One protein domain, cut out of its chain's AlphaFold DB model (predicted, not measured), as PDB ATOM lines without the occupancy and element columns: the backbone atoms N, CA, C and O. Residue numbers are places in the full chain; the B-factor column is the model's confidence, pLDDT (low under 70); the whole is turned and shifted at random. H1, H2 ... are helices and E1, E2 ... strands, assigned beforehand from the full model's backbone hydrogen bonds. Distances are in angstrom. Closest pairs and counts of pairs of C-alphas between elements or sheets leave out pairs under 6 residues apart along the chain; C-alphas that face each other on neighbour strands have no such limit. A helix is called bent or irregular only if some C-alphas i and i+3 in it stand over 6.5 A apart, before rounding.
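What this domain is: This is residues 3 to 210 of the 315 residues of an uncharacterized protein of Chlamydiae bacterium (UniProt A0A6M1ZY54). A sheet of seven strands is curled like part of a barrel, open between E7 and E1, with H1 and H2 packed outside it along E1, E2 and E3. H4 runs toward this sheet and reaches it with residues 144 to 151; its other end packs on H3, which lies at the end of the long axis opposite H1, and H5 and H6 pack on H4 in between. The printed part has 208 residues, with six named helices and seven named strands in the order E1 H1 E2 H2 E3 H3 H4 E4 H5 H6 E5 E6 E7. The sheet runs E1 E2 E3 E4 E5 E6 E7 and is mixed, its neighbours parallel but for the antiparallel E6 and E7; the class is mixed, helices and strands. The whole is compact, with a radius of gyration of the C-alphas of 17.8 A and spans of 56 by 38 by 25 A.

How they stand to each other: E1, residues 16 to 22, is an edge strand. H1, residues 32 to 43, leads by a tight link to E2, residues 47 to 53, parallel to E1 at 26 degrees, with N 17 and O 47 2.9 A apart. H1 lies over E1 and E2 at a height over the sheet of 9.6 A, along the strands, at 8 degrees to E1 on the local plane; the closest C-alphas of H1 and E1 are those of Ala 34 and Ile 19, 6.8 A apart. H2, residues 67 to 91, is irregular, with C-alphas 87 and 90 8.1 A apart, and has a kink of 70 degrees near residue 85. With residues 84 to 91 it only just touches H1, with 3 pairs of C-alphas within 8 A, the closest being Gln 35 and Ile 84 at 6.6 A. E3, residues 92 to 101, is parallel to E2, with N 50 and O 94 3.0 A apart, and bends by 56 degrees at residue 97. H2 lies over E2 and E3 at a height of 8.8 A. H3, residues 112 to 125, is not on the sheet; it touches H4, residues 132 to 151, about perpendicular at 77 degrees, closest at C-alphas 118 and 138, 6.5 A. H4 is the hub, touching four helices, and only grazes the sheet. E4, residues 160 to 165, is parallel to E3, with N 163 and O 98 2.8 A apart. H5, residues 172 to 178, touches H4 at a steep tilt of 46 degrees, closest at C-alphas 178 and 140, 6.4 A. H6, residues 181 to 184, touches H4 too, closest at C-alphas 183 and 144, 6.6 A. E5, residues 188 to 192, is parallel to E4, with N 164 and O 190 2.8 A apart. E6, residues 201 to 203, is parallel to E5, with N 191 and O 201 2.8 A apart. E7, residues 207 to 209, forms a hairpin with E6, with N 209 and O 202 2.7 A apart. This is a folded sheet, bent back so that E1 E2 E3 E4 face E6 E7, with E5 as the hinge. Strand-helix-strand units, two parallel neighbour strands with helices between, are E1 H1 E2, E2 H2 E3, E3 H3 H4 E4 and E4 H5 H6 E5, each with a right-handed crossover. Every O i to N i+4 pair is within hydrogen-bond range in H1, H3 and H5; H2 has 16 of 21, H4 15 of 16, and H6 is too short for such a pair.

Where its parts are: E1 begins at C-alpha 16 (55.956, 12.983, 4.424) and is 19.6 A long; E2 measures 19.3 A, E3 24.8 A and E4 17.0 A. H2 is 32.7 A long, H4 29.0 A, ending at C-alpha 151 (42.419, 2.597, -9.699), and H3 19.9 A. E7 ends at C-alpha 209 (46.775, 14.340, 9.231).

The domain as a whole: The two C-alphas farthest apart are those of Glu 43 and Gln 123, 55.9 A. The printed part has no cut; the link from E2 to H2, 13 residues, is long. Mean pLDDT of the printed part is 95.5, and no printed residue is under 70.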
ATOM      1  N   PHE A   3      52.872  16.800   4.607       96.44
ATOM      2  CA  PHE A   3      52.907  18.226   4.303       96.44
ATOM      3  C   PHE A   3      52.490  18.494   2.853       96.44
ATOM      4  O   PHE A   3      52.941  17.805   1.938       96.44
ATOM      5  N   ASP A   4      51.657  19.507   2.640       94.31
ATOM      6  CA  ASP A   4      51.136  19.922   1.335       94.31
ATOM      7  C   ASP A   4      51.576  21.363   1.051       94.31
ATOM      8  O   ASP A   4      50.816  22.323   1.152       94.31
ATOM      9  N   GLY A   5      52.873  21.528   0.788       93.50
ATOM     10  CA  GLY A   5      53.495  22.833   0.605       93.50
ATOM     11  C   GLY A   5      54.929  22.735   0.078       93.50
ATOM     12  O   GLY A   5      55.403  21.649  -0.259       93.50
ATOM     13  N   PRO A   6      55.656  23.865  -0.007       93.19
ATOM     14  CA  PRO A   6      57.013  23.878  -0.540       93.19
ATOM     15  C   PRO A   6      57.962  23.043   0.325       93.19
ATOM     16  O   PRO A   6      58.207  23.373   1.482       93.19
ATOM     17  N   TRP A   7      58.565  22.002  -0.247       91.44
ATOM     18  CA  TRP A   7      59.388  21.017   0.475       91.44
ATOM     19  C   TRP A   7      60.613  21.591   1.224       91.44
ATOM     20  O   TRP A   7      61.213  20.920   2.056       91.44
ATOM     21  N   HIS A   8      61.012  22.837   0.965       91.56
ATOM     22  CA  HIS A   8      62.078  23.518   1.711       91.56
ATOM     23  C   HIS A   8      61.576  24.225   2.987       91.56
ATOM     24  O   HIS A   8      62.379  24.805   3.713       91.56
ATOM     25  N   GLN A   9      60.268  24.191   3.256       94.94
ATOM     26  CA  GLN A   9      59.599  24.825   4.400       94.94
ATOM     27  C   GLN A   9      58.806  23.806   5.228       94.94
ATOM     28  O   GLN A   9      57.755  24.136   5.772       94.94
ATOM     29  N   ILE A  10      59.275  22.558   5.285       94.44
ATOM     30  CA  ILE A  10      58.592  21.478   6.004       94.44
ATOM     31  C   ILE A  10      58.565  21.809   7.507       94.44
ATOM     32  O   ILE A  10      59.635  21.961   8.102       94.44
ATOM     33  N   PRO A  11      57.379  21.914   8.132       94.50
ATOM     34  CA  PRO A  11      57.266  22.108   9.573       94.50
ATOM     35  C   PRO A  11      57.760  20.894  10.371       94.50
ATOM     36  O   PRO A  11      57.702  19.755   9.898       94.50
ATOM     37  N   ASP A  12      58.168  21.125  11.620       94.12
ATOM     38  CA  ASP A  12      58.510  20.046  12.550       94.12
ATOM     39  C   ASP A  12      57.317  19.090  12.759       94.12
ATOM     40  O   ASP A  12      56.163  19.509  12.861       94.12
ATOM     41  N   GLY A  13      57.598  17.784  12.832       93.56
ATOM     42  CA  GLY A  13      56.587  16.731  13.015       93.56
ATOM     43  C   GLY A  13      55.967  16.188  11.718       93.56
ATOM     44  O   GLY A  13      55.224  15.202  11.756       93.56
ATOM     45  N   CYS A  14      56.287  16.772  10.562       95.19
ATOM     46  CA  CYS A  14      55.975  16.175   9.266       95.19
ATOM     47  C   CYS A  14      56.855  14.950   9.002       95.19
ATOM     48  O   CYS A  14      58.059  14.969   9.243       95.19
ATOM     49  N   THR A  15      56.255  13.895   8.459       96.81
ATOM     50  CA  THR A  15      56.952  12.649   8.098       96.81
ATOM     51  C   THR A  15      56.945  12.399   6.596       96.81
ATOM     52  O   THR A  15      57.735  11.595   6.100       96.81
ATOM     53  N   ALA A  16      56.075  13.095   5.865       97.56
ATOM     54  CA  ALA A  16      55.956  12.983   4.424       97.56
ATOM     55  C   ALA A  16      55.710  14.344   3.772       97.56
ATOM     56  O   ALA A  16      55.244  15.276   4.431       97.56
ATOM     57  N   VAL A  17      55.997  14.435   2.476       97.94
ATOM     58  CA  VAL A  17      55.817  15.640   1.660       97.94
ATOM     59  C   VAL A  17      55.059  15.291   0.388       97.94
ATOM     60  O   VAL A  17      55.297  14.240  -0.209       97.94
ATOM     61  N   THR A  18      54.159  16.175  -0.027       98.06
ATOM     62  CA  THR A  18      53.392  16.020  -1.262       98.06
ATOM     63  C   THR A  18      54.195  16.492  -2.471       98.06
ATOM     64  O   THR A  18      54.740  17.596  -2.460       98.06
ATOM     65  N   ILE A  19      54.246  15.677  -3.526       98.19
ATOM     66  CA  ILE A  19      54.797  16.046  -4.836       98.19
ATOM     67  C   ILE A  19      53.694  15.903  -5.883       98.19
ATOM     68  O   ILE A  19      53.157  14.813  -6.082       98.19
ATOM     69  N   SER A  20      53.376  17.003  -6.563       98.06
ATOM     70  CA  SER A  20      52.379  17.018  -7.634       98.06
ATOM     71  C   SER A  20      52.975  16.576  -8.968       98.06
ATOM     72  O   SER A  20      54.053  17.025  -9.362       98.06
ATOM     73  N   LEU A  21      52.236  15.734  -9.682       98.31
ATOM     74  CA  LEU A  21      52.559  15.230 -11.011       98.31
ATOM     75  C   LEU A  21      51.431  15.599 -11.972       98.31
ATOM     76  O   LEU A  21      50.260  15.376 -11.674       98.31
ATOM     77  N   ASP A  22      51.773  16.137 -13.138       98.38
ATOM     78  CA  ASP A  22      50.783  16.414 -14.179       98.38
ATOM     79  C   ASP A  22      50.539  15.155 -15.019       98.38
ATOM     80  O   ASP A  22      51.390  14.772 -15.826       98.38
ATOM     81  N   GLY A  23      49.391  14.512 -14.810       97.94
ATOM     82  CA  GLY A  23      48.935  13.321 -15.530       97.94
ATOM     83  C   GLY A  23      47.765  13.590 -16.480       97.94
ATOM     84  O   GLY A  23      47.094  12.651 -16.906       97.94
ATOM     85  N   ARG A  24      47.469  14.858 -16.791       97.81
ATOM     86  CA  ARG A  24      46.376  15.231 -17.701       97.81
ATOM     87  C   ARG A  24      46.656  14.733 -19.120       97.81
ATOM     88  O   ARG A  24      47.805  14.624 -19.527       97.81
ATOM     89  N   LEU A  25      45.607  14.571 -19.930       95.88
ATOM     90  CA  LEU A  25      45.713  14.135 -21.338       95.88
ATOM     91  C   LEU A  25      46.651  14.986 -22.215       95.88
ATOM     92  O   LEU A  25      47.125  14.518 -23.243       95.88
ATOM     93  N   GLN A  26      46.862  16.249 -21.843       96.25
ATOM     94  CA  GLN A  26      47.702  17.203 -22.575       96.25
ATOM     95  C   GLN A  26      49.144  17.257 -22.047       96.25
ATOM     96  O   GLN A  26      49.955  18.000 -22.596       96.25
ATOM     97  N   SER A  27      49.438  16.533 -20.965       96.38
ATOM     98  CA  SER A  27      50.763  16.469 -20.356       96.38
ATOM     99  C   SER A  27      51.738  15.728 -21.272       96.38
ATOM    100  O   SER A  27      51.362  14.770 -21.949       96.38
ATOM    101  N   ASP A  28      52.998  16.153 -21.272       96.88
ATOM    102  CA  ASP A  28      54.105  15.407 -21.881       96.88
ATOM    103  C   ASP A  28      54.612  14.272 -20.978       96.88
ATOM    104  O   ASP A  28      55.415  13.450 -21.423       96.88
ATOM    105  N   LEU A  29      54.106  14.209 -19.738       97.12
ATOM    106  CA  LEU A  29      54.526  13.293 -18.682       97.12
ATOM    107  C   LEU A  29      56.028  13.411 -18.349       97.12
ATOM    108  O   LEU A  29      56.617  12.472 -17.815       97.12
ATOM    109  N   ASP A  30      56.658  14.562 -18.626       97.62
ATOM    110  CA  ASP A  30      58.035  14.824 -18.205       97.62
ATOM    111  C   ASP A  30      58.069  15.203 -16.721       97.62
ATOM    112  O   ASP A  30      57.801  16.334 -16.298       97.62
ATOM    113  N   TRP A  31      58.432  14.219 -15.906       98.19
ATOM    114  CA  TRP A  31      58.505  14.359 -14.460       98.19
ATOM    115  C   TRP A  31      59.936  14.401 -13.916       98.19
ATOM    116  O   TRP A  31      60.137  14.205 -12.716       98.19
ATOM    117  N   ALA A  32      60.936  14.736 -14.740       98.00
ATOM    118  CA  ALA A  32      62.336  14.798 -14.307       98.00
ATOM    119  C   ALA A  32      62.547  15.720 -13.086       98.00
ATOM    120  O   ALA A  32      63.310  15.417 -12.167       98.00
ATOM    121  N   LYS A  33      61.818  16.844 -13.027       97.75
ATOM    122  CA  LYS A  33      61.851  17.762 -11.872       97.75
ATOM    123  C   LYS A  33      61.281  17.126 -10.605       97.75
ATOM    124  O   LYS A  33      61.825  17.341  -9.523       97.75
ATOM    125  N   ALA A  34      60.193  16.372 -10.735       98.12
ATOM    126  CA  ALA A  34      59.564  15.693  -9.611       98.12
ATOM    127  C   ALA A  34      60.451  14.555  -9.087       98.12
ATOM    128  O   ALA A  34      60.575  14.411  -7.876       98.12
ATOM    129  N   GLN A  35      61.137  13.824  -9.973       98.25
ATOM    130  CA  GLN A  35      62.133  12.812  -9.600       98.25
ATOM    131  C   GLN A  35      63.312  13.425  -8.834       98.25
ATOM    132  O   GLN A  35      63.653  12.949  -7.755       98.25
ATOM    133  N   SER A  36      63.889  14.526  -9.333       97.94
ATOM    134  CA  SER A  36      64.968  15.232  -8.620       97.94
ATOM    135  C   SER A  36      64.520  15.684  -7.228       97.94
ATOM    136  O   SER A  36      65.245  15.515  -6.251       97.94
ATOM    137  N   MET A  37      63.301  16.220  -7.119       98.06
ATOM    138  CA  MET A  37      62.725  16.637  -5.840       98.06
ATOM    139  C   MET A  37      62.500  15.449  -4.893       98.06
ATOM    140  O   MET A  37      62.798  15.543  -3.705       98.06
ATOM    141  N   ALA A  38      61.995  14.331  -5.411       98.25
ATOM    142  CA  ALA A  38      61.771  13.104  -4.656       98.25
ATOM    143  C   ALA A  38      63.069  12.520  -4.090       98.25
ATOM    144  O   ALA A  38      63.092  12.098  -2.931       98.25
ATOM    145  N   GLN A  39      64.151  12.565  -4.868       98.44
ATOM    146  CA  GLN A  39      65.478  12.159  -4.421       98.44
ATOM    147  C   GLN A  39      65.948  13.014  -3.237       98.44
ATOM    148  O   GLN A  39      66.276  12.476  -2.181       98.44
ATOM    149  N   GLU A  40      65.886  14.345  -3.358       98.12
ATOM    150  CA  GLU A  40      66.290  15.266  -2.286       98.12
ATOM    151  C   GLU A  40      65.446  15.100  -1.007       98.12
ATOM    152  O   GLU A  40      65.968  15.159   0.109       98.12
ATOM    153  N   ILE A  41      64.135  14.883  -1.149       97.88
ATOM    154  CA  ILE A  41      63.215  14.641  -0.027       97.88
ATOM    155  C   ILE A  41      63.541  13.308   0.663       97.88
ATOM    156  O   ILE A  41      63.582  13.247   1.895       97.88
ATOM    157  N   SER A  42      63.825  12.264  -0.119       97.75
ATOM    158  CA  SER A  42      64.156  10.929   0.393       97.75
ATOM    159  C   SER A  42      65.506  10.904   1.111       97.75
ATOM    160  O   SER A  42      65.608  10.320   2.188       97.75
ATOM    161  N   GLU A  43      66.523  11.597   0.584       97.81
ATOM    162  CA  GLU A  43      67.840  11.750   1.226       97.81
ATOM    163  C   GLU A  43      67.755  12.474   2.577       97.81
ATOM    164  O   GLU A  43      68.526  12.191   3.495       97.81
ATOM    165  N   LYS A  44      66.775  13.371   2.730       97.12
ATOM    166  CA  LYS A  44      66.456  14.031   4.003       97.12
ATOM    167  C   LYS A  44      65.629  13.160   4.959       97.12
ATOM    168  O   LYS A  44      65.318  13.607   6.061       97.12
ATOM    169  N   GLY A  45      65.292  11.930   4.569       97.38
ATOM    170  CA  GLY A  45      64.581  10.953   5.394       97.38
ATOM    171  C   GLY A  45      63.057  11.097   5.402       97.38
ATOM    172  O   GLY A  45      62.394  10.413   6.181       97.38
ATOM    173  N   PHE A  46      62.485  11.955   4.555       98.00
ATOM    174  CA  PHE A  46      61.034  12.094   4.441       98.00
ATOM    175  C   PHE A  46      60.444  11.043   3.489       98.00
ATOM    176  O   PHE A  46      61.097  10.556   2.562       98.00
ATOM    177  N   LYS A  47      59.176  10.698   3.717       98.12
ATOM    178  CA  LYS A  47      58.359   9.930   2.772       98.12
ATOM    179  C   LYS A  47      57.696  10.858   1.746       98.12
ATOM    180  O   LYS A  47      57.642  12.073   1.931       98.12
ATOM    181  N   ILE A  48      57.167  10.288   0.673       98.44
ATOM    182  CA  ILE A  48      56.573  11.017  -0.444       98.44
ATOM    183  C   ILE A  48      55.116  10.607  -0.599       98.44
ATOM    184  O   ILE A  48      54.787   9.424  -0.664       98.44
ATOM    185  N   PHE A  49      54.244  11.600  -0.671       98.44
ATOM    186  CA  PHE A  49      52.861  11.439  -1.081       98.44
ATOM    187  C   PHE A  49      52.707  11.999  -2.494       98.44
ATOM    188  O   PHE A  49      53.035  13.158  -2.742       98.44
ATOM    189  N   TRP A  50      52.254  11.181  -3.436       98.50
ATOM    190  CA  TRP A  50      52.167  11.588  -4.836       98.50
ATOM    191  C   TRP A  50      50.776  12.123  -5.139       98.50
ATOM    192  O   TRP A  50      49.791  11.438  -4.878       98.50
ATOM    193  N   ASP A  51      50.690  13.320  -5.707       98.44
ATOM    194  CA  ASP A  51      49.425  13.923  -6.126       98.44
ATOM    195  C   ASP A  51      49.351  13.979  -7.649       98.44
ATOM    196  O   ASP A  51      49.959  14.847  -8.277       98.44
ATOM    197  N   LEU A  52      48.665  13.005  -8.250       98.56
ATOM    198  CA  LEU A  52      48.583  12.866  -9.699       98.56
ATOM    199  C   LEU A  52      47.364  13.619 -10.233       98.56
ATOM    200  O   LEU A  52      46.221  13.169 -10.153       98.56
ATOM    201  N   GLU A  53      47.619  14.770 -10.838       98.19
ATOM    202  CA  GLU A  53      46.593  15.606 -11.440       98.19
ATOM    203  C   GLU A  53      46.157  15.017 -12.789       98.19
ATOM    204  O   GLU A  53      46.796  15.237 -13.813       98.19
ATOM    205  N   LEU A  54      45.034  14.296 -12.803       98.25
ATOM    206  CA  LEU A  54      44.467  13.691 -14.018       98.25
ATOM    207  C   LEU A  54      43.487  14.609 -14.774       98.25
ATOM    208  O   LEU A  54      43.091  14.304 -15.896       98.25
ATOM    209  N   GLY A  55      43.090  15.744 -14.186       96.12
ATOM    210  CA  GLY A  55      42.126  16.669 -14.800       96.12
ATOM    211  C   GLY A  55      40.716  16.079 -14.917       96.12
ATOM    212  O   GLY A  55      40.109  16.129 -15.981       96.12
ATOM    213  N   LEU A  56      40.201  15.509 -13.828       96.69
ATOM    214  CA  LEU A  56      38.924  14.793 -13.822       96.69
ATOM    215  C   LEU A  56      37.691  15.718 -13.850       96.69
ATOM    216  O   LEU A  56      37.769  16.921 -13.596       96.69
ATOM    217  N   PHE A  57      36.538  15.115 -14.145       95.00
ATOM    218  CA  PHE A  57      35.204  15.723 -14.181       95.00
ATOM    219  C   PHE A  57      35.082  16.914 -15.141       95.00
ATOM    220  O   PHE A  57      35.126  16.719 -16.353       95.00
ATOM    221  N   ASN A  58      34.946  18.145 -14.647       92.31
ATOM    222  CA  ASN A  58      34.730  19.328 -15.491       92.31
ATOM    223  C   ASN A  58      35.953  19.703 -16.335       92.31
ATOM    224  O   ASN A  58      35.884  20.634 -17.135       92.31
ATOM    225  N   ARG A  59      37.079  19.015 -16.126       95.69
ATOM    226  CA  ARG A  59      38.326  19.201 -16.867       95.69
ATOM    227  C   ARG A  59      38.618  18.071 -17.853       95.69
ATOM    228  O   ARG A  59      39.632  18.143 -18.545       95.69
ATOM    229  N   LEU A  60      37.730  17.080 -17.949       95.12
ATOM    230  CA  LEU A  60      37.800  16.055 -18.983       95.12
ATOM    231  C   LEU A  60      37.528  16.676 -20.357       95.12
ATOM    232  O   LEU A  60      36.731  17.606 -20.489       95.12
ATOM    233  N   LEU A  61      38.193  16.153 -21.388       94.31
ATOM    234  CA  LEU A  61      37.993  16.606 -22.768       94.31
ATOM    235  C   LEU A  61      36.759  15.954 -23.399       94.31
ATOM    236  O   LEU A  61      36.100  16.555 -24.247       94.31
ATOM    237  N   HIS A  62      36.449  14.734 -22.965       94.69
ATOM    238  CA  HIS A  62      35.327  13.927 -23.430       94.69
ATOM    239  C   HIS A  62      34.422  13.516 -22.257       94.69
ATOM    240  O   HIS A  62      34.851  13.595 -21.099       94.69
ATOM    241  N   PRO A  63      33.176  13.075 -22.523       93.62
ATOM    242  CA  PRO A  63      32.299  12.524 -21.495       93.62
ATOM    243  C   PRO A  63      32.974  11.418 -20.675       93.62
ATOM    244  O   PRO A  63      33.886  10.739 -21.143       93.62
ATOM    245  N   ILE A  64      32.501  11.208 -19.446       94.56
ATOM    246  CA  ILE A  64      33.056  10.196 -18.530       94.56
ATOM    247  C   ILE A  64      32.924   8.758 -19.070       94.56
ATOM    248  O   ILE A  64      33.677   7.880 -18.663       94.56
ATOM    249  N   SER A  65      32.000   8.531 -20.011       94.06
ATOM    250  CA  SER A  65      31.805   7.268 -20.732       94.06
ATOM    251  C   SER A  65      32.848   7.007 -21.831       94.06
ATOM    252  O   SER A  65      32.878   5.908 -22.382       94.06
ATOM    253  N   ASP A  66      33.718   7.969 -22.159       96.62
ATOM    254  CA  ASP A  66      34.727   7.798 -23.206       96.62
ATOM    255  C   ASP A  66      35.852   6.837 -22.767       96.62
ATOM    256  O   ASP A  66      36.721   7.160 -21.948       96.62
ATOM    257  N   GLU A  67      35.844   5.627 -23.336       97.06
ATOM    258  CA  GLU A  67      36.820   4.581 -23.014       97.06
ATOM    259  C   GLU A  67      38.254   4.932 -23.429       97.06
ATOM    260  O   GLU A  67      39.209   4.448 -22.816       97.06
ATOM    261  N   MET A  68      38.431   5.717 -24.498       97.75
ATOM    262  CA  MET A  68      39.760   6.073 -24.989       97.75
ATOM    263  C   MET A  68      40.439   7.012 -23.997       97.75
ATOM    264  O   MET A  68      41.568   6.750 -23.592       97.75
ATOM    265  N   GLN A  69      39.719   8.033 -23.537       97.19
ATOM    266  CA  GLN A  69      40.141   8.938 -22.479       97.19
ATOM    267  C   GLN A  69      40.497   8.173 -21.199       97.19
ATOM    268  O   GLN A  69      41.576   8.396 -20.652       97.19
ATOM    269  N   LEU A  70      39.647   7.238 -20.752       98.19
ATOM    270  CA  LEU A  70      39.940   6.398 -19.584       98.19
ATOM    271  C   LEU A  70      41.259   5.626 -19.757       98.19
ATOM    272  O   LEU A  70      42.107   5.648 -18.866       98.19
ATOM    273  N   LYS A  71      41.461   4.977 -20.912       98.25
ATOM    274  CA  LYS A  71      42.696   4.233 -21.213       98.25
ATOM    275  C   LYS A  71      43.915   5.150 -21.246       98.25
ATOM    276  O   LYS A  71      44.952   4.786 -20.701       98.25
ATOM    277  N   THR A  72      43.808   6.338 -21.838       98.06
ATOM    278  CA  THR A  72      44.915   7.302 -21.883       98.06
ATOM    279  C   THR A  72      45.291   7.808 -20.490       98.06
ATOM    280  O   THR A  72      46.476   7.865 -20.176       98.06
ATOM    281  N   LEU A  73      44.316   8.109 -19.626       98.44
ATOM    282  CA  LEU A  73      44.587   8.453 -18.224       98.44
ATOM    283  C   LEU A  73      45.208   7.269 -17.462       98.44
ATOM    284  O   LEU A  73      46.153   7.457 -16.697       98.44
ATOM    285  N   GLY A  74      44.749   6.043 -17.724       98.44
ATOM    286  CA  GLY A  74      45.363   4.820 -17.198       98.44
ATOM    287  C   GLY A  74      46.840   4.673 -17.588       98.44
ATOM    288  O   GLY A  74      47.667   4.331 -16.746       98.44
ATOM    289  N   LEU A  75      47.210   5.022 -18.826       98.38
ATOM    290  CA  LEU A  75      48.611   5.022 -19.267       98.38
ATOM    291  C   LEU A  75      49.476   6.033 -18.503       98.38
ATOM    292  O   LEU A  75      50.648   5.747 -18.264       98.38
ATOM    293  N   ALA A  76      48.925   7.178 -18.086       98.44
ATOM    294  CA  ALA A  76      49.646   8.116 -17.225       98.44
ATOM    295  C   ALA A  76      49.931   7.496 -15.844       98.44
ATOM    296  O   ALA A  76      51.056   7.580 -15.352       98.44
ATOM    297  N   ILE A  77      48.958   6.790 -15.254       98.62
ATOM    298  CA  ILE A  77      49.137   6.056 -13.987       98.62
ATOM    299  C   ILE A  77      50.198   4.953 -14.137       98.62
ATOM    300  O   ILE A  77      51.098   4.824 -13.303       98.62
ATOM    301  N   GLU A  78      50.159   4.183 -15.227       98.19
ATOM    302  CA  GLU A  78      51.185   3.172 -15.501       98.19
ATOM    303  C   GLU A  78      52.573   3.784 -15.712       98.19
ATOM    304  O   GLU A  78      53.581   3.202 -15.300       98.19
ATOM    305  N   HIS A  79      52.643   4.937 -16.383       98.31
ATOM    306  CA  HIS A  79      53.894   5.651 -16.581       98.31
ATOM    307  C   HIS A  79      54.482   6.078 -15.236       98.31
ATOM    308  O   HIS A  79      55.675   5.864 -15.023       98.31
ATOM    309  N   PHE A  80      53.660   6.580 -14.305       98.38
ATOM    310  CA  PHE A  80      54.076   6.914 -12.935       98.38
ATOM    311  C   PHE A  80      54.700   5.714 -12.235       98.38
ATOM    312  O   PHE A  80      55.819   5.800 -11.721       98.38
ATOM    313  N   TYR A  81      54.020   4.572 -12.287       96.06
ATOM    314  CA  TYR A  81      54.526   3.347 -11.688       96.06
ATOM    315  C   TYR A  81      55.897   2.935 -12.256       96.06
ATOM    316  O   TYR A  81      56.827   2.633 -11.507       96.06
ATOM    317  N   LYS A  82      56.035   2.941 -13.588       97.00
ATOM    318  CA  LYS A  82      57.245   2.467 -14.280       97.00
ATOM    319  C   LYS A  82      58.432   3.417 -14.111       97.00
ATOM    320  O   LYS A  82      59.555   2.940 -13.964       97.00
ATOM    321  N   SER A  83      58.187   4.725 -14.174       97.31
ATOM    322  CA  SER A  83      59.238   5.749 -14.250       97.31
ATOM    323  C   SER A  83      59.622   6.359 -12.904       97.31
ATOM    324  O   SER A  83      60.771   6.755 -12.743       97.31
ATOM    325  N   ILE A  84      58.695   6.447 -11.947       98.00
ATOM    326  CA  ILE A  84      58.927   7.114 -10.660       98.00
ATOM    327  C   ILE A  84      58.842   6.114  -9.517       98.00
ATOM    328  O   ILE A  84      59.785   5.962  -8.745       98.00
ATOM    329  N   TRP A  85      57.705   5.430  -9.380       97.88
ATOM    330  CA  TRP A  85      57.430   4.668  -8.163       97.88
ATOM    331  C   TRP A  85      58.427   3.535  -7.920       97.88
ATOM    332  O   TRP A  85      58.767   3.268  -6.774       97.88
ATOM    333  N   SER A  86      58.913   2.879  -8.976       96.25
ATOM    334  CA  SER A  86      59.878   1.778  -8.861       96.25
ATOM    335  C   SER A  86      61.141   2.170  -8.081       96.25
ATOM    336  O   SER A  86      61.633   1.368  -7.287       96.25
ATOM    337  N   GLU A  87      61.613   3.407  -8.243       98.06
ATOM    338  CA  GLU A  87      62.772   3.963  -7.536       98.06
ATOM    339  C   GLU A  87      62.430   4.397  -6.101       98.06
ATOM    340  O   GLU A  87      63.203   4.154  -5.178       98.06
ATOM    341  N   PHE A  88      61.243   4.975  -5.889       98.25
ATOM    342  CA  PHE A  88      60.829   5.551  -4.601       98.25
ATOM    343  C   PHE A  88      59.819   4.692  -3.825       98.25
ATOM    344  O   PHE A  88      59.098   5.205  -2.963       98.25
ATOM    345  N   SER A  89      59.724   3.397  -4.125       98.00
ATOM    346  CA  SER A  89      58.677   2.516  -3.587       98.00
ATOM    347  C   SER A  89      58.722   2.436  -2.059       98.00
ATOM    348  O   SER A  89      57.699   2.623  -1.403       98.00
ATOM    349  N   GLU A  90      59.915   2.286  -1.477       97.81
ATOM    350  CA  GLU A  90      60.120   2.259  -0.022       97.81
ATOM    351  C   GLU A  90      59.828   3.606   0.654       97.81
ATOM    352  O   GLU A  90      59.523   3.659   1.849       97.81
ATOM    353  N   ASN A  91      59.906   4.710  -0.094       98.19
ATOM    354  CA  ASN A  91      59.658   6.062   0.398       98.19
ATOM    355  C   ASN A  91      58.240   6.558   0.104       98.19
ATOM    356  O   ASN A  91      57.890   7.642   0.556       98.19
ATOM    357  N   THR A  92      57.404   5.788  -0.590       98.25
ATOM    358  CA  THR A  92      56.061   6.218  -0.989       98.25
ATOM    359  C   THR A  92      55.022   5.925   0.096       98.25
ATOM    360  O   THR A  92      54.925   4.806   0.589       98.25
ATOM    361  N   VAL A  93      54.208   6.928   0.442       97.88
ATOM    362  CA  VAL A  93      53.033   6.794   1.323       97.88
ATOM    363  C   VAL A  93      51.805   6.326   0.542       97.88
ATOM    364  O   VAL A  93      51.048   5.483   1.013       97.88
ATOM    365  N   GLY A  94      51.593   6.884  -0.650       97.94
ATOM    366  CA  GLY A  94      50.433   6.594  -1.486       97.94
ATOM    367  C   GLY A  94      50.351   7.503  -2.709       97.94
ATOM    368  O   GLY A  94      51.213   8.364  -2.913       97.94
ATOM    369  N   LEU A  95      49.310   7.286  -3.510       98.56
ATOM    370  CA  LEU A  95      49.036   8.011  -4.749       98.56
ATOM    371  C   LEU A  95      47.618   8.591  -4.721       98.56
ATOM    372  O   LEU A  95      46.642   7.849  -4.777       98.56
ATOM    373  N   CYS A  96      47.496   9.911  -4.663       98.56
ATOM    374  CA  CYS A  96      46.232  10.618  -4.832       98.56
ATOM    375  C   CYS A  96      45.836  10.632  -6.312       98.56
ATOM    376  O   CYS A  96      46.569  11.160  -7.148       98.56
ATOM    377  N   LEU A  97      44.677  10.043  -6.623       98.44
ATOM    378  CA  LEU A  97      44.091  10.044  -7.970       98.44
ATOM    379  C   LEU A  97      43.065  11.163  -8.166       98.44
ATOM    380  O   LEU A  97      42.743  11.526  -9.298       98.44
ATOM    381  N   TYR A  98      42.506  11.682  -7.072       98.25
ATOM    382  CA  TYR A  98      41.535  12.761  -7.126       98.25
ATOM    383  C   TYR A  98      41.648  13.675  -5.919       98.25
ATOM    384  O   TYR A  98      41.571  13.226  -4.778       98.25
ATOM    385  N   ARG A  99      41.732  14.974  -6.198       97.56
ATOM    386  CA  ARG A  99      41.637  16.051  -5.222       97.56
ATOM    387  C   ARG A  99      40.566  17.030  -5.693       97.56
ATOM    388  O   ARG A  99      40.708  17.635  -6.755       97.56
ATOM    389  N   GLY A 100      39.491  17.207  -4.928       96.81
ATOM    390  CA  GLY A 100      38.404  18.092  -5.342       96.81
ATOM    391  C   GLY A 100      37.205  18.114  -4.404       96.81
ATOM    392  O   GLY A 100      37.320  17.794  -3.229       96.81
ATOM    393  N   SER A 101      36.055  18.557  -4.911       97.00
ATOM    394  CA  SER A 101      34.821  18.706  -4.127       97.00
ATOM    395  C   SER A 101      34.231  17.343  -3.761       97.00
ATOM    396  O   SER A 101      34.161  16.459  -4.609       97.00
ATOM    397  N   LEU A 102      33.721  17.190  -2.535       97.06
ATOM    398  CA  LEU A 102      32.876  16.043  -2.174       97.06
ATOM    399  C   LEU A 102      31.583  16.019  -3.010       97.06
ATOM    400  O   LEU A 102      31.087  14.964  -3.398       97.06
ATOM    401  N   ASP A 103      31.030  17.198  -3.297       97.19
ATOM    402  CA  ASP A 103      29.893  17.348  -4.198       97.19
ATOM    403  C   ASP A 103      30.381  17.447  -5.647       97.19
ATOM    404  O   ASP A 103      30.673  18.539  -6.156       97.19
ATOM    405  N   LEU A 104      30.448  16.286  -6.301       96.62
ATOM    406  CA  LEU A 104      30.862  16.160  -7.696       96.62
ATOM    407  C   LEU A 104      29.864  16.788  -8.678       96.62
ATOM    408  O   LEU A 104      30.249  17.088  -9.804       96.62
ATOM    409  N   SER A 105      28.608  17.038  -8.283       96.50
ATOM    410  CA  SER A 105      27.563  17.499  -9.216       96.50
ATOM    411  C   SER A 105      27.868  18.848  -9.862       96.50
ATOM    412  O   SER A 105      27.486  19.084 -11.007       96.50
ATOM    413  N   SER A 106      28.604  19.706  -9.150       92.50
ATOM    414  CA  SER A 106      29.045  21.018  -9.631       92.50
ATOM    415  C   SER A 106      30.107  20.940 -10.732       92.50
ATOM    416  O   SER A 106      30.245  21.870 -11.524       92.50
ATOM    417  N   GLN A 107      30.853  19.836 -10.783       93.44
ATOM    418  CA  GLN A 107      31.924  19.591 -11.747       93.44
ATOM    419  C   GLN A 107      31.553  18.479 -12.735       93.44
ATOM    420  O   GLN A 107      32.340  18.146 -13.611       93.44
ATOM    421  N   TYR A 108      30.375  17.879 -12.611       95.31
ATOM    422  CA  TYR A 108      30.022  16.717 -13.407       95.31
ATOM    423  C   TYR A 108      29.738  17.107 -14.871       95.31
ATOM    424  O   TYR A 108      28.989  18.063 -15.107       95.31
ATOM    425  N   PRO A 109      30.299  16.395 -15.867       93.19
ATOM    426  CA  PRO A 109      30.104  16.707 -17.281       93.19
ATOM    427  C   PRO A 109      28.730  16.217 -17.767       93.19
ATOM    428  O   PRO A 109      28.600  15.148 -18.359       93.19
ATOM    429  N   TRP A 110      27.683  16.999 -17.501       94.06
ATOM    430  CA  TRP A 110      26.308  16.682 -17.898       94.06
ATOM    431  C   TRP A 110      26.106  16.770 -19.420       94.06
ATOM    432  O   TRP A 110      25.923  17.860 -19.962       94.06
ATOM    433  N   SER A 111      26.091  15.620 -20.096       93.38
ATOM    434  CA  SER A 111      25.590  15.457 -21.470       93.38
ATOM    435  C   SER A 111      24.142  14.948 -21.478       93.38
ATOM    436  O   SER A 111      23.621  14.554 -20.433       93.38
ATOM    437  N   ASP A 112      23.500  14.921 -22.649       95.44
ATOM    438  CA  ASP A 112      22.155  14.345 -22.816       95.44
ATOM    439  C   ASP A 112      22.119  12.872 -22.371       95.44
ATOM    440  O   ASP A 112      21.256  12.477 -21.592       95.44
ATOM    441  N   GLU A 113      23.141  12.093 -22.743       94.88
ATOM    442  CA  GLU A 113      23.331  10.705 -22.295       94.88
ATOM    443  C   GLU A 113      23.380  10.598 -20.759       94.88
ATOM    444  O   GLU A 113      22.722   9.750 -20.162       94.88
ATOM    445  N   GLN A 114      24.124  11.484 -20.086       95.12
ATOM    446  CA  GLN A 114      24.209  11.456 -18.623       95.12
ATOM    447  C   GLN A 114      22.897  11.876 -17.950       95.12
ATOM    448  O   GLN A 114      22.588  11.411 -16.853       95.12
ATOM    449  N   GLN A 115      22.098  12.733 -18.592       96.81
ATOM    450  CA  GLN A 115      20.759  13.056 -18.102       96.81
ATOM    451  C   GLN A 115      19.819  11.850 -18.208       96.81
ATOM    452  O   GLN A 115      19.092  11.570 -17.256       96.81
ATOM    453  N   GLU A 116      19.862  11.111 -19.317       97.25
ATOM    454  CA  GLU A 116      19.097   9.870 -19.488       97.25
ATOM    455  C   GLU A 116      19.512   8.816 -18.453       97.25
ATOM    456  O   GLU A 116      18.661   8.271 -17.745       97.25
ATOM    457  N   ASN A 117      20.820   8.609 -18.275       96.94
ATOM    458  CA  ASN A 117      21.361   7.687 -17.276       96.94
ATOM    459  C   ASN A 117      20.956   8.074 -15.846       96.94
ATOM    460  O   ASN A 117      20.633   7.202 -15.042       96.94
ATOM    461  N   PHE A 118      20.925   9.369 -15.519       97.75
ATOM    462  CA  PHE A 118      20.441   9.848 -14.224       97.75
ATOM    463  C   PHE A 118      18.967   9.495 -13.986       97.75
ATOM    464  O   PHE A 118      18.607   9.057 -12.891       97.75
ATOM    465  N   LEU A 119      18.109   9.664 -14.997       98.19
ATOM    466  CA  LEU A 119      16.687   9.331 -14.888       98.19
ATOM    467  C   LEU A 119      16.471   7.822 -14.726       98.19
ATOM    468  O   LEU A 119      15.677   7.414 -13.876       98.19
ATOM    469  N   LEU A 120      17.211   7.004 -15.480       97.69
ATOM    470  CA  LEU A 120      17.196   5.545 -15.342       97.69
ATOM    471  C   LEU A 120      17.657   5.112 -13.948       97.69
ATOM    472  O   LEU A 120      16.951   4.369 -13.270       97.69
ATOM    473  N   TRP A 121      18.778   5.654 -13.470       97.00
ATOM    474  CA  TRP A 121      19.289   5.383 -12.127       97.00
ATOM    475  C   TRP A 121      18.280   5.767 -11.037       97.00
ATOM    476  O   TRP A 121      18.099   5.017 -10.073       97.00
ATOM    477  N   CYS A 122      17.579   6.898 -11.192       96.00
ATOM    478  CA  CYS A 122      16.504   7.293 -10.281       96.00
ATOM    479  C   CYS A 122      15.365   6.266 -10.280       96.00
ATOM    480  O   CYS A 122      14.906   5.874  -9.209       96.00
ATOM    481  N   GLN A 123      14.937   5.796 -11.454       96.31
ATOM    482  CA  GLN A 123      13.885   4.789 -11.577       96.31
ATOM    483  C   GLN A 123      14.284   3.458 -10.924       96.31
ATOM    484  O   GLN A 123      13.528   2.926 -10.110       96.31
ATOM    485  N   GLU A 124      15.471   2.939 -11.236       94.62
ATOM    486  CA  GLU A 124      15.988   1.674 -10.695       94.62
ATOM    487  C   GLU A 124      16.196   1.740  -9.183       94.62
ATOM    488  O   GLU A 124      15.871   0.806  -8.449       94.62
ATOM    489  N   SER A 125      16.686   2.882  -8.706       90.19
ATOM    490  CA  SER A 125      16.926   3.107  -7.288       90.19
ATOM    491  C   SER A 125      15.662   3.520  -6.537       90.19
ATOM    492  O   SER A 125      15.737   3.637  -5.317       90.19
ATOM    493  N   ASN A 126      14.530   3.754  -7.219       91.25
ATOM    494  CA  ASN A 126      13.285   4.335  -6.693       91.25
ATOM    495  C   ASN A 126      13.477   5.732  -6.049       91.25
ATOM    496  O   ASN A 126      12.886   6.046  -5.014       91.25
ATOM    497  N   ILE A 127      14.426   6.533  -6.537       91.56
ATOM    498  CA  ILE A 127      14.784   7.870  -6.026       91.56
ATOM    499  C   ILE A 127      13.981   8.940  -6.779       91.56
ATOM    500  O   ILE A 127      13.783   8.833  -7.986       91.56
ATOM    501  N   ASP A 128      13.538   9.981  -6.074       93.25
ATOM    502  CA  ASP A 128      12.872  11.129  -6.690       93.25
ATOM    503  C   ASP A 128      13.874  11.949  -7.519       93.25
ATOM    504  O   ASP A 128      14.814  12.540  -6.982       93.25
ATOM    505  N   SER A 129      13.674  11.994  -8.836       95.88
ATOM    506  CA  SER A 129      14.527  12.749  -9.758       95.88
ATOM    507  C   SER A 129      14.374  14.268  -9.625       95.88
ATOM    508  O   SER A 129      15.212  15.011 -10.141       95.88
ATOM    509  N   THR A 130      13.331  14.740  -8.933       95.75
ATOM    510  CA  THR A 130      13.094  16.166  -8.677       95.75
ATOM    511  C   THR A 130      13.847  16.688  -7.455       95.75
ATOM    512  O   THR A 130      14.083  17.895  -7.367       95.75
ATOM    513  N   ASP A 131      14.290  15.805  -6.552       94.12
ATOM    514  CA  ASP A 131      15.135  16.177  -5.418       94.12
ATOM    515  C   ASP A 131      16.533  16.599  -5.921       94.12
ATOM    516  O   ASP A 131      17.256  15.792  -6.519       94.12
ATOM    517  N   PRO A 132      16.976  17.846  -5.663       94.38
ATOM    518  CA  PRO A 132      18.311  18.301  -6.042       94.38
ATOM    519  C   PRO A 132      19.445  17.435  -5.479       94.38
ATOM    520  O   PRO A 132      20.523  17.371  -6.075       94.38
ATOM    521  N   PHE A 133      19.235  16.769  -4.339       95.00
ATOM    522  CA  PHE A 133      20.238  15.896  -3.742       95.00
ATOM    523  C   PHE A 133      20.449  14.602  -4.542       95.00
ATOM    524  O   PHE A 133      21.567  14.086  -4.576       95.00
ATOM    525  N   SER A 134      19.434  14.130  -5.270       95.81
ATOM    526  CA  SER A 134      19.520  12.943  -6.129       95.81
ATOM    527  C   SER A 134      20.609  13.076  -7.188       95.81
ATOM    528  O   SER A 134      21.367  12.132  -7.410       95.81
ATOM    529  N   LYS A 135      20.770  14.267  -7.783       96.88
ATOM    530  CA  LYS A 135      21.864  14.530  -8.731       96.88
ATOM    531  C   LYS A 135      23.237  14.388  -8.082       96.88
ATOM    532  O   LYS A 135      24.145  13.847  -8.700       96.88
ATOM    533  N   LYS A 136      23.396  14.834  -6.833       97.50
ATOM    534  CA  LYS A 136      24.670  14.713  -6.104       97.50
ATOM    535  C   LYS A 136      25.033  13.254  -5.855       97.50
ATOM    536  O   LYS A 136      26.180  12.873  -6.056       97.50
ATOM    537  N   LEU A 137      24.050  12.442  -5.471       96.12
ATOM    538  CA  LEU A 137      24.224  11.003  -5.252       96.12
ATOM    539  C   LEU A 137      24.554  10.252  -6.541       96.12
ATOM    540  O   LEU A 137      25.435   9.396  -6.536       96.12
ATOM    541  N   TYR A 138      23.894  10.604  -7.643       97.50
ATOM    542  CA  TYR A 138      24.222  10.054  -8.951       97.50
ATOM    543  C   TYR A 138      25.657  10.400  -9.364       97.50
ATOM    544  O   TYR A 138      26.428   9.511  -9.718       97.50
ATOM    545  N   CYS A 139      26.053  11.674  -9.255       97.62
ATOM    546  CA  CYS A 139      27.415  12.097  -9.583       97.62
ATOM    547  C   CYS A 139      28.461  11.438  -8.677       97.62
ATOM    548  O   CYS A 139      29.531  11.089  -9.168       97.62
ATOM    549  N   ARG A 140      28.156  11.240  -7.384       96.75
ATOM    550  CA  ARG A 140      28.974  10.437  -6.461       96.75
ATOM    551  C   ARG A 140      29.163   9.026  -7.009       96.75
ATOM    552  O   ARG A 140      30.304   8.596  -7.127       96.75
ATOM    553  N   ASP A 141      28.084   8.326  -7.352       96.81
ATOM    554  CA  ASP A 141      28.158   6.936  -7.821       96.81
ATOM    555  C   ASP A 141      28.930   6.821  -9.134       96.81
ATOM    556  O   ASP A 141      29.907   6.083  -9.205       96.81
ATOM    557  N   ALA A 142      28.552   7.605 -10.142       97.06
ATOM    558  CA  ALA A 142      29.209   7.573 -11.443       97.06
ATOM    559  C   ALA A 142      30.678   8.021 -11.367       97.06
ATOM    560  O   ALA A 142      31.547   7.440 -12.015       97.06
ATOM    561  N   GLY A 143      30.972   9.046 -10.563       97.25
ATOM    562  CA  GLY A 143      32.335   9.529 -10.384       97.25
ATOM    563  C   GLY A 143      33.214   8.541  -9.628       97.25
ATOM    564  O   GLY A 143      34.358   8.326 -10.017       97.25
ATOM    565  N   THR A 144      32.676   7.893  -8.596       97.12
ATOM    566  CA  THR A 144      33.418   6.884  -7.834       97.12
ATOM    567  C   THR A 144      33.662   5.626  -8.662       97.12
ATOM    568  O   THR A 144      34.762   5.088  -8.621       97.12
ATOM    569  N   GLU A 145      32.696   5.205  -9.481       97.44
ATOM    570  CA  GLU A 145      32.892   4.098 -10.424       97.44
ATOM    571  C   GLU A 145      34.028   4.401 -11.411       97.44
ATOM    572  O   GLU A 145      34.927   3.588 -11.604       97.44
ATOM    573  N   TYR A 146      34.060   5.613 -11.969       97.94
ATOM    574  CA  TYR A 146      35.151   6.033 -12.848       97.94
ATOM    575  C   TYR A 146      36.514   6.043 -12.138       97.94
ATOM    576  O   TYR A 146      37.515   5.593 -12.697       97.94
ATOM    577  N   LEU A 147      36.559   6.508 -10.886       98.19
ATOM    578  CA  LEU A 147      37.769   6.446 -10.064       98.19
ATOM    579  C   LEU A 147      38.195   5.000  -9.794       98.19
ATOM    580  O   LEU A 147      39.384   4.704  -9.874       98.19
ATOM    581  N   ASN A 148      37.259   4.086  -9.530       98.00
ATOM    582  CA  ASN A 148      37.544   2.661  -9.354       98.00
ATOM    583  C   ASN A 148      38.131   2.036 -10.628       98.00
ATOM    584  O   ASN A 148      39.081   1.251 -10.543       98.00
ATOM    585  N   LEU A 149      37.628   2.427 -11.804       98.00
ATOM    586  CA  LEU A 149      38.195   2.018 -13.088       98.00
ATOM    587  C   LEU A 149      39.630   2.531 -13.266       98.00
ATOM    588  O   LEU A 149      40.494   1.763 -13.683       98.00
ATOM    589  N   LEU A 150      39.914   3.786 -12.908       98.44
ATOM    590  CA  LEU A 150      41.279   4.329 -12.919       98.44
ATOM    591  C   LEU A 150      42.190   3.625 -11.908       98.44
ATOM    592  O   LEU A 150      43.342   3.319 -12.211       98.44
ATOM    593  N   ALA A 151      41.672   3.305 -10.725       98.00
ATOM    594  CA  ALA A 151      42.419   2.597  -9.699       98.00
ATOM    595  C   ALA A 151      42.849   1.190 -10.154       98.00
ATOM    596  O   ALA A 151      43.832   0.677  -9.633       98.00
ATOM    597  N   ASN A 152      42.199   0.576 -11.157       97.88
ATOM    598  CA  ASN A 152      42.654  -0.695 -11.748       97.88
ATOM    599  C   ASN A 152      44.044  -0.609 -12.392       97.88
ATOM    600  O   ASN A 152      44.704  -1.635 -12.526       97.88
ATOM    601  N   PHE A 153      44.495   0.590 -12.761       98.12
ATOM    602  CA  PHE A 153      45.844   0.826 -13.275       98.12
ATOM    603  C   PHE A 153      46.874   1.053 -12.155       98.12
ATOM    604  O   PHE A 153      48.073   1.096 -12.426       98.12
ATOM    605  N   VAL A 154      46.429   1.190 -10.900       98.06
ATOM    606  CA  VAL A 154      47.303   1.328  -9.731       98.06
ATOM    607  C   VAL A 154      47.705  -0.069  -9.233       98.06
ATOM    608  O   VAL A 154      46.827  -0.885  -8.945       98.06
ATOM    609  N   PRO A 155      49.011  -0.369  -9.107       96.38
ATOM    610  CA  PRO A 155      49.477  -1.624  -8.524       96.38
ATOM    611  C   PRO A 155      48.978  -1.811  -7.088       96.38
ATOM    612  O   PRO A 155      48.949  -0.856  -6.319       96.38
ATOM    613  N   GLU A 156      48.706  -3.054  -6.686       96.62
ATOM    614  CA  GLU A 156      48.224  -3.387  -5.330       96.62
ATOM    615  C   GLU A 156      49.160  -2.916  -4.203       96.62
ATOM    616  O   GLU A 156      48.713  -2.656  -3.091       96.62
ATOM    617  N   ALA A 157      50.459  -2.782  -4.486       97.00
ATOM    618  CA  ALA A 157      51.448  -2.295  -3.525       97.00
ATOM    619  C   ALA A 157      51.326  -0.788  -3.219       97.00
ATOM    620  O   ALA A 157      51.955  -0.307  -2.278       97.00
ATOM    621  N   ILE A 158      50.558  -0.034  -4.012       97.56
ATOM    622  CA  ILE A 158      50.357   1.405  -3.839       97.56
ATOM    623  C   ILE A 158      48.957   1.640  -3.293       97.56
ATOM    624  O   ILE A 158      47.967   1.259  -3.909       97.56
ATOM    625  N   ILE A 159      48.868   2.338  -2.164       97.69
ATOM    626  CA  ILE A 159      47.586   2.745  -1.589       97.69
ATOM    627  C   ILE A 159      47.046   3.929  -2.407       97.69
ATOM    628  O   ILE A 159      47.704   4.979  -2.445       97.69
ATOM    629  N   PRO A 160      45.877   3.810  -3.064       98.19
ATOM    630  CA  PRO A 160      45.279   4.924  -3.777       98.19
ATOM    631  C   PRO A 160      44.529   5.834  -2.796       98.19
ATOM    632  O   PRO A 160      43.866   5.375  -1.865       98.19
ATOM    633  N   PHE A 161      44.624   7.141  -3.020       98.31
ATOM    634  CA  PHE A 161      43.998   8.168  -2.198       98.31
ATOM    635  C   PHE A 161      43.000   9.014  -2.986       98.31
ATOM    636  O   PHE A 161      43.182   9.271  -4.180       98.31
ATOM    637  N   ILE A 162      41.983   9.506  -2.276       97.88
ATOM    638  CA  ILE A 162      41.111  10.597  -2.728       97.88
ATOM    639  C   ILE A 162      41.010  11.676  -1.646       97.88
ATOM    640  O   ILE A 162      40.776  11.390  -0.472       97.88
ATOM    641  N   LEU A 163      41.200  12.930  -2.038       97.81
ATOM    642  CA  LEU A 163      41.184  14.109  -1.177       97.81
ATOM    643  C   LEU A 163      39.917  14.913  -1.478       97.81
ATOM    644  O   LEU A 163      39.807  15.571  -2.511       97.81
ATOM    645  N   LEU A 164      38.948  14.857  -0.570       97.44
ATOM    646  CA  LEU A 164      37.622  15.436  -0.760       97.44
ATOM    647  C   LEU A 164      37.447  16.686   0.106       97.44
ATOM    648  O   LEU A 164      37.711  16.686   1.309       97.44
ATOM    649  N   ASP A 165      36.977  17.759  -0.513       97.25
ATOM    650  CA  ASP A 165      36.597  19.009   0.128       97.25
ATOM    651  C   ASP A 165      35.096  19.003   0.423       97.25
ATOM    652  O   ASP A 165      34.252  19.137  -0.468       97.25
ATOM    653  N   ALA A 166      34.771  18.826   1.698       96.75
ATOM    654  CA  ALA A 166      33.416  18.717   2.212       96.75
ATOM    655  C   ALA A 166      32.858  20.057   2.719       96.75
ATOM    656  O   ALA A 166      31.712  20.101   3.166       96.75
ATOM    657  N   ARG A 167      33.595  21.174   2.592       96.19
ATOM    658  CA  ARG A 167      33.161  22.499   3.088       96.19
ATOM    659  C   ARG A 167      31.813  22.958   2.526       96.19
ATOM    660  O   ARG A 167      31.118  23.740   3.162       96.19
ATOM    661  N   ASN A 168      31.410  22.467   1.356       95.56
ATOM    662  CA  ASN A 168      30.135  22.829   0.729       95.56
ATOM    663  C   ASN A 168      28.957  21.923   1.138       95.56
ATOM    664  O   ASN A 168      27.844  22.109   0.644       95.56
ATOM    665  N   VAL A 169      29.169  20.949   2.031       95.06
ATOM    666  CA  VAL A 169      28.140  20.006   2.492       95.06
ATOM    667  C   VAL A 169      28.037  20.069   4.015       95.06
ATOM    668  O   VAL A 169      28.660  19.302   4.736       95.06
ATOM    669  N   GLN A 170      27.234  21.019   4.493       92.69
ATOM    670  CA  GLN A 170      27.080  21.315   5.925       92.69
ATOM    671  C   GLN A 170      26.083  20.402   6.643       92.69
ATOM    672  O   GLN A 170      26.051  20.351   7.864       92.69
ATOM    673  N   ASP A 171      25.244  19.706   5.883       90.38
ATOM    674  CA  ASP A 171      24.261  18.760   6.393       90.38
ATOM    675  C   ASP A 171      24.968  17.416   6.655       90.38
ATOM    676  O   ASP A 171      25.435  16.798   5.689       90.38
ATOM    677  N   PRO A 172      25.094  16.967   7.921       88.38
ATOM    678  CA  PRO A 172      25.872  15.777   8.258       88.38
ATOM    679  C   PRO A 172      25.359  14.511   7.586       88.38
ATOM    680  O   PRO A 172      26.148  13.686   7.129       88.38
ATOM    681  N   PHE A 173      24.040  14.374   7.457       85.50
ATOM    682  CA  PHE A 173      23.437  13.206   6.835       85.50
ATOM    683  C   PHE A 173      23.677  13.187   5.320       85.50
ATOM    684  O   PHE A 173      24.036  12.155   4.751       85.50
ATOM    685  N   LYS A 174      23.570  14.335   4.645       91.25
ATOM    686  CA  LYS A 174      23.949  14.458   3.228       91.25
ATOM    687  C   LYS A 174      25.439  14.233   3.013       91.25
ATOM    688  O   LYS A 174      25.803  13.545   2.065       91.25
ATOM    689  N   CYS A 175      26.287  14.794   3.875       92.94
ATOM    690  CA  CYS A 175      27.733  14.588   3.834       92.94
ATOM    691  C   CYS A 175      28.050  13.099   3.937       92.94
ATOM    692  O   CYS A 175      28.746  12.552   3.086       92.94
ATOM    693  N   LEU A 176      27.419  12.421   4.891       89.12
ATOM    694  CA  LEU A 176      27.561  10.994   5.071       89.12
ATOM    695  C   LEU A 176      27.137  10.187   3.845       89.12
ATOM    696  O   LEU A 176      27.876   9.318   3.394       89.12
ATOM    697  N   ARG A 177      25.966  10.483   3.279       89.94
ATOM    698  CA  ARG A 177      25.527   9.801   2.061       89.94
ATOM    699  C   ARG A 177      26.504  10.044   0.915       89.94
ATOM    700  O   ARG A 177      26.727   9.141   0.124       89.94
ATOM    701  N   LEU A 178      27.121  11.219   0.810       94.44
ATOM    702  CA  LEU A 178      28.158  11.454  -0.200       94.44
ATOM    703  C   LEU A 178      29.460  10.686   0.079       94.44
ATOM    704  O   LEU A 178      30.138  10.296  -0.864       94.44
ATOM    705  N   LEU A 179      29.763  10.415   1.346       92.44
ATOM    706  CA  LEU A 179      30.931   9.671   1.826       92.44
ATOM    707  C   LEU A 179      30.677   8.168   1.983       92.44
ATOM    708  O   LEU A 179      31.297   7.530   2.833       92.44
ATOM    709  N   ASP A 180      29.762   7.603   1.201       89.31
ATOM    710  CA  ASP A 180      29.388   6.195   1.305       89.31
ATOM    711  C   ASP A 180      30.637   5.283   1.276       89.31
ATOM    712  O   ASP A 180      31.337   5.227   0.253       89.31
ATOM    713  N   PRO A 181      30.985   4.619   2.398       85.62
ATOM    714  CA  PRO A 181      32.212   3.838   2.483       85.62
ATOM    715  C   PRO A 181      32.173   2.626   1.551       85.62
ATOM    716  O   PRO A 181      33.208   2.285   0.995       85.62
ATOM    717  N   GLU A 182      30.990   2.060   1.276       86.00
ATOM    718  CA  GLU A 182      30.825   0.937   0.337       86.00
ATOM    719  C   GLU A 182      31.262   1.314  -1.087       86.00
ATOM    720  O   GLU A 182      31.664   0.460  -1.870       86.00
ATOM    721  N   ARG A 183      31.177   2.600  -1.450       90.38
ATOM    722  CA  ARG A 183      31.577   3.078  -2.781       90.38
ATOM    723  C   ARG A 183      33.075   3.330  -2.888       90.38
ATOM    724  O   ARG A 183      33.616   3.297  -3.985       90.38
ATOM    725  N   THR A 184      33.725   3.619  -1.767       92.00
ATOM    726  CA  THR A 184      35.092   4.154  -1.716       92.00
ATOM    727  C   THR A 184      36.054   3.246  -0.952       92.00
ATOM    728  O   THR A 184      37.131   3.688  -0.565       92.00
ATOM    729  N   ASP A 185      35.684   1.980  -0.770       90.06
ATOM    730  CA  ASP A 185      36.415   0.953  -0.020       90.06
ATOM    731  C   ASP A 185      37.861   0.750  -0.498       90.06
ATOM    732  O   ASP A 185      38.757   0.470   0.299       90.06
ATOM    733  N   ARG A 186      38.109   0.946  -1.794       95.06
ATOM    734  CA  ARG A 186      39.435   0.842  -2.399       95.06
ATOM    735  C   ARG A 186      40.361   2.010  -2.054       95.06
ATOM    736  O   ARG A 186      41.571   1.880  -2.220       95.06
ATOM    737  N   PHE A 187      39.824   3.144  -1.607       96.44
ATOM    738  CA  PHE A 187      40.584   4.376  -1.420       96.44
ATOM    739  C   PHE A 187      40.823   4.698   0.048       96.44
ATOM    740  O   PHE A 187      39.914   4.689   0.875       96.44
ATOM    741  N   SER A 188      42.040   5.146   0.351       95.50
ATOM    742  CA  SER A 188      42.266   5.958   1.542       95.50
ATOM    743  C   SER A 188      41.735   7.368   1.301       95.50
ATOM    744  O   SER A 188      42.147   8.060   0.370       95.50
ATOM    745  N   ARG A 189      40.796   7.820   2.127       95.25
ATOM    746  CA  ARG A 189      40.156   9.127   1.940       95.25
ATOM    747  C   ARG A 189      40.772  10.155   2.865       95.25
ATOM    748  O   ARG A 189      41.095   9.841   4.008       95.25
ATOM    749  N   ALA A 190      40.885  11.385   2.389       95.88
ATOM    750  CA  ALA A 190      41.179  12.535   3.223       95.88
ATOM    751  C   ALA A 190      40.063  13.573   3.079       95.88
ATOM    752  O   ALA A 190      39.719  13.955   1.961       95.88
ATOM    753  N   LEU A 191      39.510  14.061   4.192       95.62
ATOM    754  CA  LEU A 191      38.415  15.031   4.203       95.62
ATOM    755  C   LEU A 191      38.847  16.410   4.701       95.62
ATOM    756  O   LEU A 191      39.499  16.541   5.737       95.62
ATOM    757  N   LYS A 192      38.436  17.452   3.975       96.00
ATOM    758  CA  LYS A 192      38.652  18.856   4.337       96.00
ATOM    759  C   LYS A 192      37.331  19.507   4.698       96.00
ATOM    760  O   LYS A 192      36.402  19.521   3.897       96.00
ATOM    761  N   GLY A 193      37.258  20.050   5.911       94.00
ATOM    762  CA  GLY A 193      36.076  20.761   6.409       94.00
ATOM    763  C   GLY A 193      34.808  19.908   6.494       94.00
ATOM    764  O   GLY A 193      33.717  20.445   6.326       94.00
ATOM    765  N   SER A 194      34.951  18.596   6.710       92.06
ATOM    766  CA  SER A 194      33.814  17.707   6.953       92.06
ATOM    767  C   SER A 194      33.137  18.046   8.278       92.06
ATOM    768  O   SER A 194      33.809  18.266   9.283       92.06
ATOM    769  N   VAL A 195      31.806  18.049   8.264       88.88
ATOM    770  CA  VAL A 195      30.964  18.121   9.469       88.88
ATOM    771  C   VAL A 195      30.797  16.758  10.140       88.88
ATOM    772  O   VAL A 195      30.348  16.690  11.274       88.88
ATOM    773  N   VAL A 196      31.152  15.667   9.451       87.06
ATOM    774  CA  VAL A 196      31.139  14.320  10.024       87.06
ATOM    775  C   VAL A 196      32.550  13.826  10.294       87.06
ATOM    776  O   VAL A 196      33.440  13.947   9.449       87.06
ATOM    777  N   SER A 197      32.734  13.232  11.468       80.19
ATOM    778  CA  SER A 197      33.979  12.572  11.843       80.19
ATOM    779  C   SER A 197      33.984  11.123  11.337       80.19
ATOM    780  O   SER A 197      33.146  10.299  11.713       80.19
ATOM    781  N   THR A 198      34.915  10.811  10.442       79.06
ATOM    782  CA  THR A 198      35.108   9.482   9.841       79.06
ATOM    783  C   THR A 198      36.477   8.915  10.235       79.06
ATOM    784  O   THR A 198      37.285   9.591  10.868       79.06
ATOM    785  N   ARG A 199      36.766   7.652   9.876       78.38
ATOM    786  CA  ARG A 199      38.133   7.087   9.969       78.38
ATOM    787  C   ARG A 199      39.128   7.754   9.021       78.38
ATOM    788  O   ARG A 199      40.326   7.515   9.147       78.38
ATOM    789  N   ASP A 200      38.623   8.547   8.088       83.06
ATOM    790  CA  ASP A 200      39.400   9.137   7.015       83.06
ATOM    791  C   ASP A 200      40.464  10.079   7.571       83.06
ATOM    792  O   ASP A 200      40.333  10.652   8.654       83.06
ATOM    793  N   TYR A 201      41.520  10.270   6.795       91.06
ATOM    794  CA  TYR A 201      42.492  11.302   7.091       91.06
ATOM    795  C   TYR A 201      41.801  12.672   7.103       91.06
ATOM    796  O   TYR A 201      40.847  12.926   6.365       91.06
ATOM    797  N   LEU A 202      42.291  13.591   7.921       92.56
ATOM    798  CA  LEU A 202      41.870  14.987   7.855       92.56
ATOM    799  C   LEU A 202      42.871  15.734   6.991       92.56
ATOM    800  O   LEU A 202      44.069  15.519   7.136       92.56
ATOM    801  N   TRP A 203      42.425  16.625   6.113       93.56
ATOM    802  CA  TRP A 203      43.358  17.509   5.416       93.56
ATOM    803  C   TRP A 203      42.913  18.963   5.438       93.56
ATOM    804  O   TRP A 203      41.727  19.293   5.496       93.56
ATOM    805  N   ASN A 204      43.895  19.855   5.460       92.44
ATOM    806  CA  ASN A 204      43.711  21.297   5.535       92.44
ATOM    807  C   ASN A 204      44.715  22.001   4.605       92.44
ATOM    808  O   ASN A 204      45.245  21.383   3.690       92.44
ATOM    809  N   GLU A 205      44.942  23.301   4.800       91.69
ATOM    810  CA  GLU A 205      45.887  24.074   3.973       91.69
ATOM    811  C   GLU A 205      47.367  23.746   4.248       91.69
ATOM    812  O   GLU A 205      48.236  24.209   3.521       91.69
ATOM    813  N   ILE A 206      47.665  23.005   5.318       91.12
ATOM    814  CA  ILE A 206      49.026  22.608   5.707       91.12
ATOM    815  C   ILE A 206      49.327  21.194   5.204       91.12
ATOM    816  O   ILE A 206      50.462  20.899   4.834       91.12
ATOM    817  N   GLY A 207      48.326  20.314   5.201       92.81
ATOM    818  CA  GLY A 207      48.436  18.981   4.628       92.81
ATOM    819  C   GLY A 207      47.498  17.966   5.260       92.81
ATOM    820  O   GLY A 207      46.428  18.325   5.749       92.81
ATOM    821  N   ILE A 208      47.892  16.694   5.213       93.62
ATOM    822  CA  ILE A 208      47.083  15.535   5.599       93.62
ATOM    823  C   ILE A 208      47.542  15.008   6.965       93.62
ATOM    824  O   ILE A 208      48.728  14.782   7.222       93.62
ATOM    825  N   MET A 209      46.593  14.791   7.859       92.31
ATOM    826  CA  MET A 209      46.775  14.340   9.231       92.31
ATOM    827  C   MET A 209      45.996  13.045   9.448       92.31
ATOM    828  O   MET A 209      44.921  12.853   8.881       92.31
ATOM    829  N   GLU A 210      46.540  12.155  10.272       86.81
ATOM    830  CA  GLU A 210      45.814  10.962  10.714       86.81
ATOM    831  C   GLU A 210      44.600  11.358  11.557       86.81
ATOM    832  O   GLU A 210      44.608  12.390  12.241       86.81
TER     833      GLU A 210